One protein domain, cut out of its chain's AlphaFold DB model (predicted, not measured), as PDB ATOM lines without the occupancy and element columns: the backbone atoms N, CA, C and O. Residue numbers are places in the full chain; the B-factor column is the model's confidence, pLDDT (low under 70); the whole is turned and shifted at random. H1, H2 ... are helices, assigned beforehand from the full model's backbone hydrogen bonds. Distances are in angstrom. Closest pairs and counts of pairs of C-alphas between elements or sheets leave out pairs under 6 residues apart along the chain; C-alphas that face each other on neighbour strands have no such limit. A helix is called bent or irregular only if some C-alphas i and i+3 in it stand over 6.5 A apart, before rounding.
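What this domain is: This is residues 19 to 44 and 79 to 176 of the 178 residues of an uncharacterized protein of Dactylellina haptotyla (strain CBS 200.50) (UniProt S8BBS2). Two long helices, H4 and H5, lie side by side as a hairpin that makes the long axis, and H1 runs along the side of H4 away from H5. A second, shorter hairpin packs on this body: H2 crosses H4 and H5, and H3 turns back from it toward the far part of H5, where the little helix H6 follows. The printed part has 124 residues with six named helices, H1 to H6 in order along the chain, and no named strand; the class is all helix. It is compact, with a radius of gyration of the C-alphas of 15.3 A and spans of 46 by 34 by 21 A.

Where its parts are: Find C-alpha 144 at (124.450, 146.228, 175.588); from there H5, the longest helix, runs 39.3 A through residues 144 to 170 to C-alpha 170 at (133.581, 178.131, 196.561). Before it, H4 covers residues 115 to 138 over 35.6 A; it is neither bent nor irregular, but only just: C-alphas 119 and 122 are 6.3 A apart. Look for H1 at C-alpha 19, (118.358, 147.252, 177.619); it spans residues 19 to 34 and 21.7 A. H2 is residues 79 to 90, 16.4 A; H3 is residues 96 to 107, 17.2 A; H6 is residues 172 to 175, 5.7 A.

How they stand to each other: H1, H4 and H5 form an up and down bundle, helices alongside one another with each running against the one before. Look first at Gly 122 and Arg 158, the closest C-alphas of the hairpin H4 and H5, 4.8 A apart; these helices touch at a shallow tilt of 16 degrees, opposite ways. H1 touches H4, closest at the C-alphas of Thr 29 and Leu 127, 6.2 A, at a shallow tilt of 25 degrees, opposite ways. H1 and H5 are close but not clearly touching. With residues 80 to 85 alone, H2 touches H4, closest at the C-alphas of Gly 81 and Leu 121, 4.3 A; the steep tilt of 67 degrees is only just short of about perpendicular. With residues 84 to 89 alone it touches H5, closest at the C-alphas of Val 85 and Arg 158, 6.2 A. H2 and H3 are a hairpin, closest at the C-alphas of Leu 84 and Val 98, 5.9 A. H3 touches H5 with residues 98 to 102 alone, at a steep tilt of 56 degrees; the closest C-alphas, of Gly 99 and Val 168, are 6.6 A apart. H3 and H6 only just touch, with 3 pairs of C-alphas within 8 A, the closest being Lys 103 and Met 175, 5.7 A. In H1, H2 and H3 every O i to N i+4 pair is within hydrogen-bond range, against 16 of 20 in H4 and 21 of 23 in H5; H6 is too short for such a pair.

The domain as a whole: The two C-alphas farthest apart, those of Gly 140 and Arg 173, are 47.8 A apart. Residues 45 to 78 are not printed, and C-alphas 44 and 79 are 9.7 A apart across this cut. Of the links printed whole, none is long. Mean pLDDT of the printed part is 80.0; look for values under 70 at residue 22, residues 25 to 37, 109 to 110 and 172 to 176.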
ATOM      1  N   MET A  19     119.319 146.255 178.089       70.94
ATOM      2  CA  MET A  19     118.358 147.252 177.619       70.94
ATOM      3  C   MET A  19     117.374 147.654 178.716       70.94
ATOM      4  O   MET A  19     117.159 148.845 178.923       70.94
ATOM      5  N   GLU A  20     116.846 146.701 179.486       77.50
ATOM      6  CA  GLU A  20     115.990 147.001 180.635       77.50
ATOM      7  C   GLU A  20     116.714 147.883 181.667       77.50
ATOM      8  O   GLU A  20     116.154 148.868 182.156       77.50
ATOM      9  N   TYR A  21     117.980 147.582 181.975       71.00
ATOM     10  CA  TYR A  21     118.790 148.405 182.873       71.00
ATOM     11  C   TYR A  21     119.057 149.801 182.302       71.00
ATOM     12  O   TYR A  21     118.956 150.784 183.039       71.00
ATOM     13  N   LEU A  22     119.386 149.916 181.012       69.88
ATOM     14  CA  LEU A  22     119.601 151.204 180.351       69.88
ATOM     15  C   LEU A  22     118.335 152.054 180.378       69.88
ATOM     16  O   LEU A  22     118.403 153.215 180.772       69.88
ATOM     17  N   THR A  23     117.181 151.468 180.056       70.69
ATOM     18  CA  THR A  23     115.883 152.142 180.123       70.69
ATOM     19  C   THR A  23     115.546 152.560 181.550       70.69
ATOM     20  O   THR A  23     115.160 153.705 181.764       70.69
ATOM     21  N   LYS A  24     115.752 151.697 182.554       72.19
ATOM     22  CA  LYS A  24     115.550 152.062 183.969       72.19
ATOM     23  C   LYS A  24     116.494 153.174 184.410       72.19
ATOM     24  O   LYS A  24     116.073 154.097 185.095       72.19
ATOM     25  N   THR A  25     117.760 153.114 184.016       66.94
ATOM     26  CA  THR A  25     118.769 154.126 184.357       66.94
ATOM     27  C   THR A  25     118.460 155.457 183.691       66.94
ATOM     28  O   THR A  25     118.602 156.507 184.327       66.94
ATOM     29  N   LEU A  26     118.015 155.417 182.436       67.88
ATOM     30  CA  LEU A  26     117.565 156.580 181.698       67.88
ATOM     31  C   LEU A  26     116.344 157.188 182.381       67.88
ATOM     32  O   LEU A  26     116.432 158.323 182.829       67.88
ATOM     33  N   ALA A  27     115.289 156.401 182.596       62.12
ATOM     34  CA  ALA A  27     114.068 156.839 183.262       62.12
ATOM     35  C   ALA A  27     114.341 157.386 184.671       62.12
ATOM     36  O   ALA A  27     113.842 158.443 185.031       62.12
ATOM     37  N   LEU A  28     115.194 156.738 185.472       65.62
ATOM     38  CA  LEU A  28     115.576 157.240 186.797       65.62
ATOM     39  C   LEU A  28     116.381 158.538 186.712       65.62
ATOM     40  O   LEU A  28     116.235 159.406 187.572       65.62
ATOM     41  N   THR A  29     117.250 158.680 185.713       63.88
ATOM     42  CA  THR A  29     118.023 159.910 185.508       63.88
ATOM     43  C   THR A  29     117.110 161.034 185.038       63.88
ATOM     44  O   THR A  29     117.173 162.118 185.609       63.88
ATOM     45  N   GLU A  30     116.225 160.767 184.081       64.44
ATOM     46  CA  GLU A  30     115.196 161.683 183.598       64.44
ATOM     47  C   GLU A  30     114.263 162.095 184.729       64.44
ATOM     48  O   GLU A  30     114.117 163.283 184.971       64.44
ATOM     49  N   MET A  31     113.727 161.165 185.519       58.09
ATOM     50  CA  MET A  31     112.880 161.482 186.673       58.09
ATOM     51  C   MET A  31     113.621 162.311 187.731       58.09
ATOM     52  O   MET A  31     113.057 163.267 188.250       58.09
ATOM     53  N   ARG A  32     114.895 162.010 188.030       62.62
ATOM     54  CA  ARG A  32     115.732 162.797 188.971       62.62
ATOM     55  C   ARG A  32     116.134 164.172 188.433       62.62
ATOM     56  O   ARG A  32     116.544 165.041 189.208       62.62
ATOM     57  N   VAL A  33     116.108 164.332 187.113       60.22
ATOM     58  CA  VAL A  33     116.315 165.598 186.411       60.22
ATOM     59  C   VAL A  33     115.010 166.400 186.422       60.22
ATOM     60  O   VAL A  33     115.022 167.548 186.847       60.22
ATOM     61  N   LEU A  34     113.886 165.780 186.062       54.66
ATOM     62  CA  LEU A  34     112.547 166.374 185.981       54.66
ATOM     63  C   LEU A  34     111.933 166.691 187.353       54.66
ATOM     64  O   LEU A  34     111.087 167.573 187.443       54.66
ATOM     65  N   SER A  35     112.370 166.027 188.430       52.69
ATOM     66  CA  SER A  35     111.953 166.351 189.801       52.69
ATOM     67  C   SER A  35     112.639 167.602 190.362       52.69
ATOM     68  O   SER A  35     112.260 168.083 191.428       52.69
ATOM     69  N   ALA A  36     113.682 168.111 189.696       55.22
ATOM     70  CA  ALA A  36     114.295 169.388 190.037       55.22
ATOM     71  C   ALA A  36     113.523 170.519 189.350       55.22
ATOM     72  O   ALA A  36     112.945 170.338 188.283       55.22
ATOM     73  N   SER A  37     113.535 171.712 189.939       63.38
ATOM     74  CA  SER A  37     112.908 172.915 189.389       63.38
ATOM     75  C   SER A  37     113.637 173.422 188.127       63.38
ATOM     76  O   SER A  37     114.108 174.559 188.102       63.38
ATOM     77  N   LEU A  38     113.737 172.604 187.074       70.19
ATOM     78  CA  LEU A  38     114.427 172.904 185.815       70.19
ATOM     79  C   LEU A  38     113.905 174.188 185.166       70.19
ATOM     80  O   LEU A  38     114.669 174.905 184.534       70.19
ATOM     81  N   ALA A  39     112.629 174.514 185.386       70.19
ATOM     82  CA  ALA A  39     112.016 175.763 184.939       70.19
ATOM     83  C   ALA A  39     112.662 177.027 185.544       70.19
ATOM     84  O   ALA A  39     112.541 178.100 184.968       70.19
ATOM     85  N   LYS A  40     113.348 176.912 186.691       79.25
ATOM     86  CA  LYS A  40     114.074 178.019 187.341       79.25
ATOM     87  C   LYS A  40     115.552 178.071 186.956       79.25
ATOM     88  O   LYS A  40     116.242 179.006 187.350       79.25
ATOM     89  N   LEU A  41     116.057 177.068 186.237       85.25
ATOM     90  CA  LEU A  41     117.452 177.044 185.818       85.25
ATOM     91  C   LEU A  41     117.653 177.893 184.555       85.25
ATOM     92  O   LEU A  41     116.763 177.935 183.702       85.25
ATOM     93  N   PRO A  42     118.827 178.529 184.391       87.12
ATOM     94  CA  PRO A  42     119.134 179.323 183.210       87.12
ATOM     95  C   PRO A  42     118.972 178.539 181.902       87.12
ATOM     96  O   PRO A  42     119.613 177.504 181.678       87.12
ATOM     97  N   GLN A  43     118.135 179.075 181.015       88.44
ATOM     98  CA  GLN A  43     118.000 178.611 179.639       88.44
ATOM     99  C   GLN A  43     118.825 179.479 178.692       88.44
ATOM    100  O   GLN A  43     119.003 180.676 178.907       88.44
ATOM    101  N   THR A  44     119.344 178.865 177.639       89.62
ATOM    102  CA  THR A  44     120.095 179.548 176.585       89.62
ATOM    103  C   THR A  44     120.039 178.735 175.296       89.62
ATOM    104  O   THR A  44     119.567 177.596 175.298       89.62
ATOM    105  N   ALA A  79     124.744 171.652 178.102       89.62
ATOM    106  CA  ALA A  79     125.942 171.860 177.295       89.62
ATOM    107  C   ALA A  79     127.202 171.930 178.168       89.62
ATOM    108  O   ALA A  79     128.196 171.265 177.881       89.62
ATOM    109  N   LEU A  80     127.154 172.683 179.270       90.25
ATOM    110  CA  LEU A  80     128.312 172.842 180.146       90.25
ATOM    111  C   LEU A  80     128.683 171.537 180.865       90.25
ATOM    112  O   LEU A  80     129.860 171.176 180.913       90.25
ATOM    113  N   GLY A  81     127.698 170.799 181.386       90.62
ATOM    114  CA  GLY A  81     127.935 169.502 182.022       90.62
ATOM    115  C   GLY A  81     128.587 168.514 181.055       90.62
ATOM    116  O   GLY A  81     129.537 167.819 181.422       90.62
ATOM    117  N   TRP A  82     128.129 168.508 179.800       90.00
ATOM    118  CA  TRP A  82     128.697 167.682 178.738       90.00
ATOM    119  C   TRP A  82     130.168 168.002 178.450       90.00
ATOM    120  O   TRP A  82     131.003 167.096 178.483       90.00
ATOM    121  N   VAL A  83     130.512 169.281 178.246       91.44
ATOM    122  CA  VAL A  83     131.903 169.725 178.015       91.44
ATOM    123  C   VAL A  83     132.815 169.297 179.163       91.44
ATOM    124  O   VAL A  83     133.909 168.780 178.931       91.44
ATOM    125  N   LEU A  84     132.374 169.500 180.409       91.50
ATOM    126  CA  LEU A  84     133.177 169.218 181.596       91.50
ATOM    127  C   LEU A  84     133.510 167.729 181.721       91.50
ATOM    128  O   LEU A  84     134.673 167.365 181.899       91.50
ATOM    129  N   VAL A  85     132.502 166.863 181.599       89.81
ATOM    130  CA  VAL A  85     132.682 165.414 181.759       89.81
ATOM    131  C   VAL A  85     133.467 164.816 180.594       89.81
ATOM    132  O   VAL A  85     134.390 164.032 180.817       89.81
ATOM    133  N   THR A  86     133.169 165.210 179.356       89.19
ATOM    134  CA  THR A  86     133.903 164.701 178.187       89.19
ATOM    135  C   THR A  86     135.362 165.143 178.191       89.19
ATOM    136  O   THR A  86     136.244 164.332 177.910       89.19
ATOM    137  N   SER A  87     135.652 166.386 178.584       91.06
ATOM    138  CA  SER A  87     137.028 166.882 178.691       91.06
ATOM    139  C   SER A  87     137.808 166.194 179.808       91.06
ATOM    140  O   SER A  87     138.950 165.793 179.585       91.06
ATOM    141  N   TYR A  88     137.188 165.980 180.975       91.94
ATOM    142  CA  TYR A  88     137.776 165.182 182.056       91.94
ATOM    143  C   TYR A  88     138.183 163.791 181.558       91.94
ATOM    144  O   TYR A  88     139.339 163.390 181.708       91.94
ATOM    145  N   MET A  89     137.279 163.095 180.873       89.06
ATOM    146  CA  MET A  89     137.544 161.740 180.391       89.06
ATOM    147  C   MET A  89     138.606 161.698 179.292       89.06
ATOM    148  O   MET A  89     139.509 160.867 179.347       89.06
ATOM    149  N   ARG A  90     138.573 162.629 178.333       89.00
ATOM    150  CA  ARG A  90     139.605 162.711 177.283       89.00
ATOM    151  C   ARG A  90     140.980 163.097 177.813       89.00
ATOM    152  O   ARG A  90     141.977 162.745 177.196       89.00
ATOM    153  N   SER A  91     141.038 163.787 178.949       90.38
ATOM    154  CA  SER A  91     142.294 164.123 179.624       90.38
ATOM    155  C   SER A  91     142.889 162.970 180.448       90.38
ATOM    156  O   SER A  91     143.827 163.195 181.207       90.38
ATOM    157  N   GLY A  92     142.327 161.757 180.358       90.88
ATOM    158  CA  GLY A  92     142.756 160.615 181.170       90.88
ATOM    159  C   GLY A  92     142.409 160.767 182.653       90.88
ATOM    160  O   GLY A  92     143.123 160.255 183.506       90.88
ATOM    161  N   GLY A  93     141.346 161.512 182.976       90.69
ATOM    162  CA  GLY A  93     140.941 161.773 184.357       90.69
ATOM    163  C   GLY A  93     141.700 162.918 185.039       90.69
ATOM    164  O   GLY A  93     141.685 163.033 186.266       90.69
ATOM    165  N   ASN A  94     142.358 163.802 184.281       93.44
ATOM    166  CA  ASN A  94     143.001 164.978 184.854       93.44
ATOM    167  C   ASN A  94     141.956 166.014 185.304       93.44
ATOM    168  O   ASN A  94     141.481 166.849 184.534       93.44
ATOM    169  N   ILE A  95     141.650 166.015 186.600       93.00
ATOM    170  CA  ILE A  95     140.637 166.895 187.199       93.00
ATOM    171  C   ILE A  95     140.947 168.400 187.068       93.00
ATOM    172  O   ILE A  95     140.043 169.227 187.205       93.00
ATOM    173  N   ARG A  96     142.195 168.791 186.756       91.31
ATOM    174  CA  ARG A  96     142.571 170.202 186.546       91.31
ATOM    175  C   ARG A  96     141.852 170.826 185.349       91.31
ATOM    176  O   ARG A  96     141.569 172.022 185.384       91.31
ATOM    177  N   VAL A  97     141.481 170.024 184.343       91.75
ATOM    178  CA  VAL A  97     140.780 170.507 183.139       91.75
ATOM    179  C   VAL A  97     139.445 171.184 183.468       91.75
ATOM    180  O   VAL A  97     139.063 172.147 182.810       91.75
ATOM    181  N   VAL A  98     138.769 170.753 184.540       90.81
ATOM    182  CA  VAL A  98     137.528 171.379 185.023       90.81
ATOM    183  C   VAL A  98     137.772 172.839 185.408       90.81
ATOM    184  O   VAL A  98     136.988 173.706 185.035       90.81
ATOM    185  N   GLY A  99     138.876 173.130 186.104       90.44
ATOM    186  CA  GLY A  99     139.235 174.498 186.489       90.44
ATOM    187  C   GLY A  99     139.516 175.389 185.278       90.44
ATOM    188  O   GLY A  99     139.003 176.502 185.213       90.44
ATOM    189  N   VAL A 100     140.250 174.869 184.288       90.38
ATOM    190  CA  VAL A 100     140.550 175.580 183.030       90.38
ATOM    191  C   VAL A 100     139.263 175.950 182.285       90.38
ATOM    192  O   VAL A 100     139.084 177.103 181.893       90.38
ATOM    193  N   ILE A 101     138.336 174.997 182.137       90.06
ATOM    194  CA  ILE A 101     137.052 175.227 181.458       90.06
ATOM    195  C   ILE A 101     136.224 176.273 182.205       90.06
ATOM    196  O   ILE A 101     135.710 177.201 181.584       90.06
ATOM    197  N   LEU A 102     136.113 176.166 183.533       88.44
ATOM    198  CA  LEU A 102     135.346 177.115 184.347       88.44
ATOM    199  C   LEU A 102     135.943 178.530 184.329       88.44
ATOM    200  O   LEU A 102     135.187 179.501 184.284       88.44
ATOM    201  N   LYS A 103     137.277 178.647 184.311       86.56
ATOM    202  CA  LYS A 103     137.996 179.920 184.151       86.56
ATOM    203  C   LYS A 103     137.685 180.557 182.798       86.56
ATOM    204  O   LYS A 103     137.341 181.737 182.742       86.56
ATOM    205  N   GLY A 104     137.751 179.779 181.715       86.19
ATOM    206  CA  GLY A 104     137.361 180.233 180.377       86.19
ATOM    207  C   GLY A 104     135.896 180.668 180.322       86.19
ATOM    208  O   GLY A 104     135.589 181.751 179.830       86.19
ATOM    209  N   TYR A 105     135.005 179.875 180.918       85.88
ATOM    210  CA  TYR A 105     133.578 180.169 181.005       85.88
ATOM    211  C   TYR A 105     133.296 181.498 181.731       85.88
ATOM    212  O   TYR A 105     132.522 182.318 181.240       85.88
ATOM    213  N   HIS A 106     133.967 181.756 182.860       82.31
ATOM    214  CA  HIS A 106     133.826 183.010 183.613       82.31
ATOM    215  C   HIS A 106     134.324 184.242 182.843       82.31
ATOM    216  O   HIS A 106     133.720 185.309 182.931       82.31
ATOM    217  N   ARG A 107     135.402 184.112 182.057       82.88
ATOM    218  CA  ARG A 107     135.961 185.229 181.269       82.88
ATOM    219  C   ARG A 107     135.010 185.752 180.193       82.88
ATOM    220  O   ARG A 107     135.107 186.920 179.827       82.88
ATOM    221  N   MET A 108     134.062 184.935 179.734       78.00
ATOM    222  CA  MET A 108     133.087 185.305 178.700       78.00
ATOM    223  C   MET A 108     132.013 186.301 179.178       78.00
ATOM    224  O   MET A 108     131.093 186.600 178.421       78.00
ATOM    225  N   LYS A 109     132.096 186.810 180.420       66.44
ATOM    226  CA  LYS A 109     131.104 187.706 181.052       66.44
ATOM    227  C   LYS A 109     129.669 187.155 181.035       66.44
ATOM    228  O   LYS A 109     128.709 187.908 181.188       66.44
ATOM    229  N   ALA A 110     129.510 185.844 180.860       68.44
ATOM    230  CA  ALA A 110     128.226 185.187 181.034       68.44
ATOM    231  C   ALA A 110     127.799 185.282 182.511       68.44
ATOM    232  O   ALA A 110     128.669 185.355 183.385       68.44
ATOM    233  N   PRO A 111     126.490 185.224 182.819       72.62
ATOM    234  CA  PRO A 111     126.032 185.053 184.192       72.62
ATOM    235  C   PRO A 111     126.784 183.889 184.843       72.62
ATOM    236  O   PRO A 111     126.968 182.841 184.210       72.62
ATOM    237  N   GLY A 112     127.243 184.072 186.081       78.44
ATOM    238  CA  GLY A 112     127.931 183.018 186.828       78.44
ATOM    239  C   GLY A 112     127.106 181.727 186.887       78.44
ATOM    240  O   GLY A 112     125.902 181.716 186.619       78.44
ATOM    241  N   ILE A 113     127.759 180.611 187.195       83.06
ATOM    242  CA  ILE A 113     127.055 179.348 187.453       83.06
ATOM    243  C   ILE A 113     126.413 179.468 188.834       83.06
ATOM    244  O   ILE A 113     127.126 179.724 189.805       83.06
ATOM    245  N   ILE A 114     125.093 179.299 188.927       82.94
ATOM    246  CA  ILE A 114     124.394 179.308 190.221       82.94
ATOM    247  C   ILE A 114     124.513 177.939 190.901       82.94
ATOM    248  O   ILE A 114     124.720 176.919 190.241       82.94
ATOM    249  N   ASN A 115     124.367 177.889 192.224       77.62
ATOM    250  CA  ASN A 115     124.532 176.651 192.993       77.62
ATOM    251  C   ASN A 115     123.576 175.540 192.527       77.62
ATOM    252  O   ASN A 115     123.969 174.378 192.425       77.62
ATOM    253  N   GLU A 116     122.350 175.905 192.161       79.56
ATOM    254  CA  GLU A 116     121.317 175.005 191.652       79.56
ATOM    255  C   GLU A 116     121.709 174.366 190.306       79.56
ATOM    256  O   GLU A 116     121.336 173.225 190.007       79.56
ATOM    257  N   GLU A 117     122.503 175.067 189.488       82.44
ATOM    258  CA  GLU A 117     123.043 174.508 188.250       82.44
ATOM    259  C   GLU A 117     124.117 173.463 188.531       82.44
ATOM    260  O   GLU A 117     124.169 172.466 187.815       82.44
ATOM    261  N   VAL A 118     124.938 173.628 189.572       81.50
ATOM    262  CA  VAL A 118     126.075 172.731 189.850       81.50
ATOM    263  C   VAL A 118     125.628 171.288 190.070       81.50
ATOM    264  O   VAL A 118     126.217 170.348 189.523       81.50
ATOM    265  N   ASP A 119     124.540 171.112 190.815       75.25
ATOM    266  CA  ASP A 119     123.937 169.801 191.064       75.25
ATOM    267  C   ASP A 119     123.262 169.220 189.818       75.25
ATOM    268  O   ASP A 119     123.085 168.004 189.694       75.25
ATOM    269  N   THR A 120     122.908 170.089 188.874       82.50
ATOM    270  CA  THR A 120     122.281 169.724 187.608       82.50
ATOM    271  C   THR A 120     123.318 169.357 186.542       82.50
ATOM    272  O   THR A 120     123.068 168.437 185.766       82.50
ATOM    273  N   LEU A 121     124.510 169.971 186.540       85.19
ATOM    274  CA  LEU A 121     125.592 169.703 185.574       85.19
ATOM    275  C   LEU A 121     125.934 168.210 185.487       85.19
ATOM    276  O   LEU A 121     125.926 167.626 184.402       85.19
ATOM    277  N   GLY A 122     126.185 167.571 186.635       77.62
ATOM    278  CA  GLY A 122     126.535 166.150 186.683       77.62
ATOM    279  C   GLY A 122     125.387 165.250 186.221       77.62
ATOM    280  O   GLY A 122     125.605 164.268 185.509       77.62
ATOM    281  N   LYS A 123     124.143 165.602 186.573       80.38
ATOM    282  CA  LYS A 123     122.947 164.856 186.153       80.38
ATOM    283  C   LYS A 123     122.738 164.941 184.640       80.38
ATOM    284  O   LYS A 123     122.524 163.906 184.017       80.38
ATOM    285  N   MET A 124     122.867 166.133 184.056       82.75
ATOM    286  CA  MET A 124     122.684 166.353 182.617       82.75
ATOM    287  C   MET A 124     123.766 165.677 181.778       82.75
ATOM    288  O   MET A 124     123.454 165.056 180.763       82.75
ATOM    289  N   ALA A 125     125.021 165.724 182.229       80.88
ATOM    290  CA  ALA A 125     126.100 164.984 181.581       80.88
ATOM    291  C   ALA A 125     125.818 163.472 181.578       80.88
ATOM    292  O   ALA A 125     125.961 162.811 180.551       80.88
ATOM    293  N   GLY A 126     125.351 162.939 182.715       78.62
ATOM    294  CA  GLY A 126     124.925 161.543 182.827       78.62
ATOM    295  C   GLY A 126     123.769 161.202 181.885       78.62
ATOM    296  O   GLY A 126     123.830 160.188 181.199       78.62
ATOM    297  N   LEU A 127     122.756 162.068 181.797       80.00
ATOM    298  CA  LEU A 127     121.619 161.886 180.892       80.00
ATOM    299  C   LEU A 127     122.067 161.790 179.427       80.00
ATOM    300  O   LEU A 127     121.687 160.859 178.720       80.00
ATOM    301  N   ARG A 128     122.922 162.717 178.974       83.06
ATOM    302  CA  ARG A 128     123.440 162.713 177.598       83.06
ATOM    303  C   ARG A 128     124.259 161.460 177.298       83.06
ATOM    304  O   ARG A 128     124.066 160.867 176.238       83.06
ATOM    305  N   MET A 129     125.120 161.036 178.226       80.56
ATOM    306  CA  MET A 129     125.878 159.789 178.080       80.56
ATOM    307  C   MET A 129     124.943 158.595 177.904       80.56
ATOM    308  O   MET A 129     125.102 157.839 176.949       80.56
ATOM    309  N   THR A 130     123.957 158.440 178.790       79.88
ATOM    310  CA  THR A 130     123.004 157.325 178.724       79.88
ATOM    311  C   THR A 130     122.241 157.332 177.401       79.88
ATOM    312  O   THR A 130     122.141 156.288 176.766       79.88
ATOM    313  N   ASN A 131     121.804 158.505 176.926       82.38
ATOM    314  CA  ASN A 131     121.134 158.644 175.630       82.38
ATOM    315  C   ASN A 131     122.014 158.214 174.453       82.38
ATOM    316  O   ASN A 131     121.564 157.459 173.593       82.38
ATOM    317  N   ILE A 132     123.276 158.654 174.416       83.88
ATOM    318  CA  ILE A 132     124.212 158.251 173.357       83.88
ATOM    319  C   ILE A 132     124.434 156.741 173.397       83.88
ATOM    320  O   ILE A 132     124.407 156.091 172.358       83.88
ATOM    321  N   ARG A 133     124.623 156.160 174.584       85.06
ATOM    322  CA  ARG A 133     124.869 154.723 174.712       85.06
ATOM    323  C   ARG A 133     123.653 153.876 174.353       85.06
ATOM    324  O   ARG A 133     123.810 152.887 173.647       85.06
ATOM    325  N   ALA A 134     122.456 154.286 174.765       82.00
ATOM    326  CA  ALA A 134     121.216 153.645 174.344       82.00
ATOM    327  C   ALA A 134     121.061 153.688 172.814       82.00
ATOM    328  O   ALA A 134     120.725 152.677 172.202       82.00
ATOM    329  N   TRP A 135     121.388 154.823 172.185       85.56
ATOM    330  CA  TRP A 135     121.419 154.936 170.726       85.56
ATOM    331  C   TRP A 135     122.450 153.994 170.089       85.56
ATOM    332  O   TRP A 135     122.111 153.302 169.135       85.56
ATOM    333  N   GLU A 136     123.676 153.903 170.620       86.62
ATOM    334  CA  GLU A 136     124.718 153.006 170.092       86.62
ATOM    335  C   GLU A 136     124.316 151.528 170.139       86.62
ATOM    336  O   GLU A 136     124.646 150.786 169.212       86.62
ATOM    337  N   VAL A 137     123.590 151.107 171.179       83.94
ATOM    338  CA  VAL A 137     122.991 149.765 171.224       83.94
ATOM    339  C   VAL A 137     121.869 149.650 170.193       83.94
ATOM    340  O   VAL A 137     121.864 148.714 169.398       83.94
ATOM    341  N   GLY A 138     120.959 150.628 170.144       79.25
ATOM    342  CA  GLY A 138     119.813 150.630 169.231       79.25
ATOM    343  C   GLY A 138     120.185 150.576 167.744       79.25
ATOM    344  O   GLY A 138     119.458 149.975 166.957       79.25
ATOM    345  N   VAL A 139     121.331 151.146 167.355       83.75
ATOM    346  CA  VAL A 139     121.864 151.073 165.977       83.75
ATOM    347  C   VAL A 139     122.866 149.929 165.765       83.75
ATOM    348  O   VAL A 139     123.495 149.849 164.712       83.75
ATOM    349  N   GLY A 140     123.047 149.047 166.754       82.25
ATOM    350  CA  GLY A 140     123.923 147.875 166.661       82.25
ATOM    351  C   GLY A 140     125.421 148.195 166.594       82.25
ATOM    352  O   GLY A 140     126.204 147.388 166.090       82.25
ATOM    353  N   LYS A 141     125.834 149.376 167.071       86.38
ATOM    354  CA  LYS A 141     127.243 149.795 167.124       86.38
ATOM    355  C   LYS A 141     127.984 149.165 168.306       86.38
ATOM    356  O   LYS A 141     129.188 148.938 168.202       86.38
ATOM    357  N   LYS A 142     127.288 148.895 169.415       86.69
ATOM    358  CA  LYS A 142     127.841 148.244 170.614       86.69
ATOM    359  C   LYS A 142     126.882 147.200 171.181       86.69
ATOM    360  O   LYS A 142     125.670 147.367 171.083       86.69
ATOM    361  N   ALA A 143     127.436 146.167 171.817       83.38
ATOM    362  CA  ALA A 143     126.658 145.248 172.638       83.38
ATOM    363  C   ALA A 143     126.212 145.941 173.932       83.38
ATOM    364  O   ALA A 143     126.920 146.789 174.487       83.38
ATOM    365  N   ALA A 144     125.036 145.569 174.431       79.75
ATOM    366  CA  ALA A 144     124.450 146.228 175.588       79.75
ATOM    367  C   ALA A 144     125.282 145.997 176.870       79.75
ATOM    368  O   ALA A 144     125.461 146.924 177.662       79.75
ATOM    369  N   GLY A 145     125.877 144.809 177.032       78.00
ATOM    370  CA  GLY A 145     126.762 144.485 178.157       78.00
ATOM    371  C   GLY A 145     128.023 145.359 178.245       78.00
ATOM    372  O   GLY A 145     128.422 145.762 179.341       78.00
ATOM    373  N   ASP A 146     128.619 145.728 177.109       83.19
ATOM    374  CA  ASP A 146     129.794 146.615 177.073       83.19
ATOM    375  C   ASP A 146     129.424 148.042 177.477       83.19
ATOM    376  O   ASP A 146     130.121 148.701 178.253       83.19
ATOM    377  N   VAL A 147     128.268 148.499 176.999       83.69
ATOM    378  CA  VAL A 147     127.716 149.805 177.342       83.69
ATOM    379  C   VAL A 147     127.470 149.942 178.847       83.69
ATOM    380  O   VAL A 147     127.764 150.998 179.408       83.69
ATOM    381  N   LEU A 148     126.981 148.896 179.522       79.25
ATOM    382  CA  LEU A 148     126.742 148.930 180.968       79.25
ATOM    383  C   LEU A 148     128.010 149.241 181.770       79.25
ATOM    384  O   LEU A 148     127.986 150.088 182.666       79.25
ATOM    385  N   LYS A 149     129.128 148.591 181.425       80.19
ATOM    386  CA  LYS A 149     130.425 148.813 182.085       80.19
ATOM    387  C   LYS A 149     130.889 150.254 181.905       80.19
ATOM    388  O   LYS A 149     131.342 150.888 182.854       80.19
ATOM    389  N   GLU A 150     130.727 150.792 180.697       82.62
ATOM    390  CA  GLU A 150     131.068 152.183 180.418       82.62
ATOM    391  C   GLU A 150     130.199 153.135 181.237       82.62
ATOM    392  O   GLU A 150     130.733 154.033 181.882       82.62
ATOM    393  N   VAL A 151     128.876 152.944 181.247       78.44
ATOM    394  CA  VAL A 151     127.926 153.803 181.971       78.44
ATOM    395  C   VAL A 151     128.314 153.950 183.447       78.44
ATOM    396  O   VAL A 151     128.316 155.074 183.949       78.44
ATOM    397  N   GLN A 152     128.729 152.869 184.115       77.25
ATOM    398  CA  GLN A 152     129.196 152.916 185.507       77.25
ATOM    399  C   GLN A 152     130.418 153.835 185.695       77.25
ATOM    400  O   GLN A 152     130.416 154.697 186.574       77.25
ATOM    401  N   MET A 153     131.425 153.727 184.827       81.44
ATOM    402  CA  MET A 153     132.597 154.615 184.848       81.44
ATOM    403  C   MET A 153     132.191 156.095 184.683       81.44
ATOM    404  O   MET A 153     132.735 156.984 185.342       81.44
ATOM    405  N   TRP A 154     131.186 156.384 183.852       79.50
ATOM    406  CA  TRP A 154     130.665 157.747 183.683       79.50
ATOM    407  C   TRP A 154     129.915 158.260 184.921       79.50
ATOM    408  O   TRP A 154     129.961 159.461 185.212       79.50
ATOM    409  N   PHE A 155     129.252 157.376 185.675       79.75
ATOM    410  CA  PHE A 155     128.617 157.729 186.949       79.75
ATOM    411  C   PHE A 155     129.628 158.221 187.986       79.75
ATOM    412  O   PHE A 155     129.309 159.133 188.749       79.75
ATOM    413  N   GLU A 156     130.833 157.665 188.002       84.12
ATOM    414  CA  GLU A 156     131.910 158.107 188.891       84.12
ATOM    415  C   GLU A 156     132.506 159.434 188.412       84.12
ATOM    416  O   GLU A 156     132.605 160.393 189.186       84.12
ATOM    417  N   ALA A 157     132.793 159.540 187.110       85.56
ATOM    418  CA  ALA A 157     133.328 160.753 186.496       85.56
ATOM    419  C   ALA A 157     132.448 161.986 186.772       85.56
ATOM    420  O   ALA A 157     132.955 163.038 187.167       85.56
ATOM    421  N   ARG A 158     131.119 161.865 186.637       85.56
ATOM    422  CA  ARG A 158     130.208 162.995 186.898       85.56
ATOM    423  C   ARG A 158     130.223 163.449 188.362       85.56
ATOM    424  O   ARG A 158     130.073 164.641 188.609       85.56
ATOM    425  N   GLN A 159     130.416 162.541 189.326       86.25
ATOM    426  CA  GLN A 159     130.480 162.912 190.747       86.25
ATOM    427  C   GLN A 159     131.755 163.694 191.047       86.25
ATOM    428  O   GLN A 159     131.705 164.726 191.717       86.25
ATOM    429  N   LEU A 160     132.886 163.242 190.498       89.62
ATOM    430  CA  LEU A 160     134.171 163.927 190.633       89.62
ATOM    431  C   LEU A 160     134.132 165.322 190.001       89.62
ATOM    432  O   LEU A 160     134.545 166.296 190.630       89.62
ATOM    433  N   VAL A 161     133.569 165.434 188.796       89.12
ATOM    434  CA  VAL A 161     133.391 166.721 188.112       89.12
ATOM    435  C   VAL A 161     132.477 167.649 188.912       89.12
ATOM    436  O   VAL A 161     132.876 168.778 189.187       89.12
ATOM    437  N   SER A 162     131.299 167.195 189.357       88.50
ATOM    438  CA  SER A 162     130.394 168.019 190.175       88.50
ATOM    439  C   SER A 162     131.047 168.483 191.477       88.50
ATOM    440  O   SER A 162     130.945 169.660 191.823       88.50
ATOM    441  N   LYS A 163     131.772 167.598 192.175       90.12
ATOM    442  CA  LYS A 163     132.541 167.965 193.371       90.12
ATOM    443  C   LYS A 163     133.559 169.059 193.049       90.12
ATOM    444  O   LYS A 163     133.604 170.071 193.745       90.12
ATOM    445  N   ARG A 164     134.330 168.896 191.969       90.75
ATOM    446  CA  ARG A 164     135.346 169.876 191.575       90.75
ATOM    447  C   ARG A 164     134.745 171.224 191.190       90.75
ATOM    448  O   ARG A 164     135.309 172.252 191.552       90.75
ATOM    449  N   VAL A 165     133.609 171.238 190.494       89.25
ATOM    450  CA  VAL A 165     132.897 172.484 190.171       89.25
ATOM    451  C   VAL A 165     132.538 173.231 191.456       89.25
ATOM    452  O   VAL A 165     132.848 174.414 191.562       89.25
ATOM    453  N   ARG A 166     131.971 172.546 192.464       89.25
ATOM    454  CA  ARG A 166     131.663 173.167 193.768       89.25
ATOM    455  C   ARG A 166     132.911 173.753 194.431       89.25
ATOM    456  O   ARG A 166     132.871 174.881 194.904       89.25
ATOM    457  N   GLU A 167     134.020 173.014 194.443       90.00
ATOM    458  CA  GLU A 167     135.282 173.481 195.035       90.00
ATOM    459  C   GLU A 167     135.827 174.744 194.358       90.00
ATOM    460  O   GLU A 167     136.289 175.655 195.045       90.00
ATOM    461  N   VAL A 168     135.782 174.797 193.022       85.88
ATOM    462  CA  VAL A 168     136.258 175.950 192.244       85.88
ATOM    463  C   VAL A 168     135.370 177.168 192.495       85.88
ATOM    464  O   VAL A 168     135.883 178.256 192.743       85.88
ATOM    465  N   LEU A 169     134.047 176.987 192.498       83.94
ATOM    466  CA  LEU A 169     133.101 178.082 192.733       83.94
ATOM    467  C   LEU A 169     133.142 178.598 194.179       83.94
ATOM    468  O   LEU A 169     132.976 179.794 194.401       83.94
ATOM    469  N   ALA A 170     133.431 177.735 195.159       83.62
ATOM    470  CA  ALA A 170     133.581 178.131 196.561       83.62
ATOM    471  C   ALA A 170     134.869 178.933 196.840       83.62
ATOM    472  O   ALA A 170     134.975 179.585 197.879       83.62
ATOM    473  N   LYS A 171     135.862 178.888 195.940       76.12
ATOM    474  CA  LYS A 171     137.144 179.595 196.081       76.12
ATOM    475  C   LYS A 171     137.455 180.422 194.825       76.12
ATOM    476  O   LYS A 171     138.374 180.063 194.088       76.12
ATOM    477  N   PRO A 172     136.767 181.557 194.595       59.78
ATOM    478  CA  PRO A 172     136.910 182.337 193.362       59.78
ATOM    479  C   PRO A 172     138.352 182.768 193.051       59.78
ATOM    480  O   PRO A 172     138.744 182.768 191.888       59.78
ATOM    481  N   ARG A 173     139.173 183.042 194.080       53.50
ATOM    482  CA  ARG A 173     140.600 183.397 193.921       53.50
ATOM    483  C   ARG A 173     141.441 182.293 193.261       53.50
ATOM    484  O   ARG A 173     142.386 182.600 192.556       53.50
ATOM    485  N   ALA A 174     141.061 181.019 193.390       49.94
ATOM    486  CA  ALA A 174     141.771 179.911 192.743       49.94
ATOM    487  C   ALA A 174     141.557 179.850 191.217       49.94
ATOM    488  O   ALA A 174     142.207 179.053 190.545       49.94
ATOM    489  N   MET A 175     140.647 180.657 190.652       52.56
ATOM    490  CA  MET A 175     140.493 180.782 189.198       52.56
ATOM    491  C   MET A 175     141.545 181.706 188.570       52.56
ATOM    492  O   MET A 175     141.714 181.688 187.351       52.56
ATOM    493  N   GLU A 176     142.283 182.484 189.361       48.47
ATOM    494  CA  GLU A 176     143.358 183.346 188.857       48.47
ATOM    495  C   GLU A 176     144.651 182.545 188.603       48.47
ATOM    496  O   GLU A 176     145.294 182.775 187.578       48.47
TER     497      GLU A 176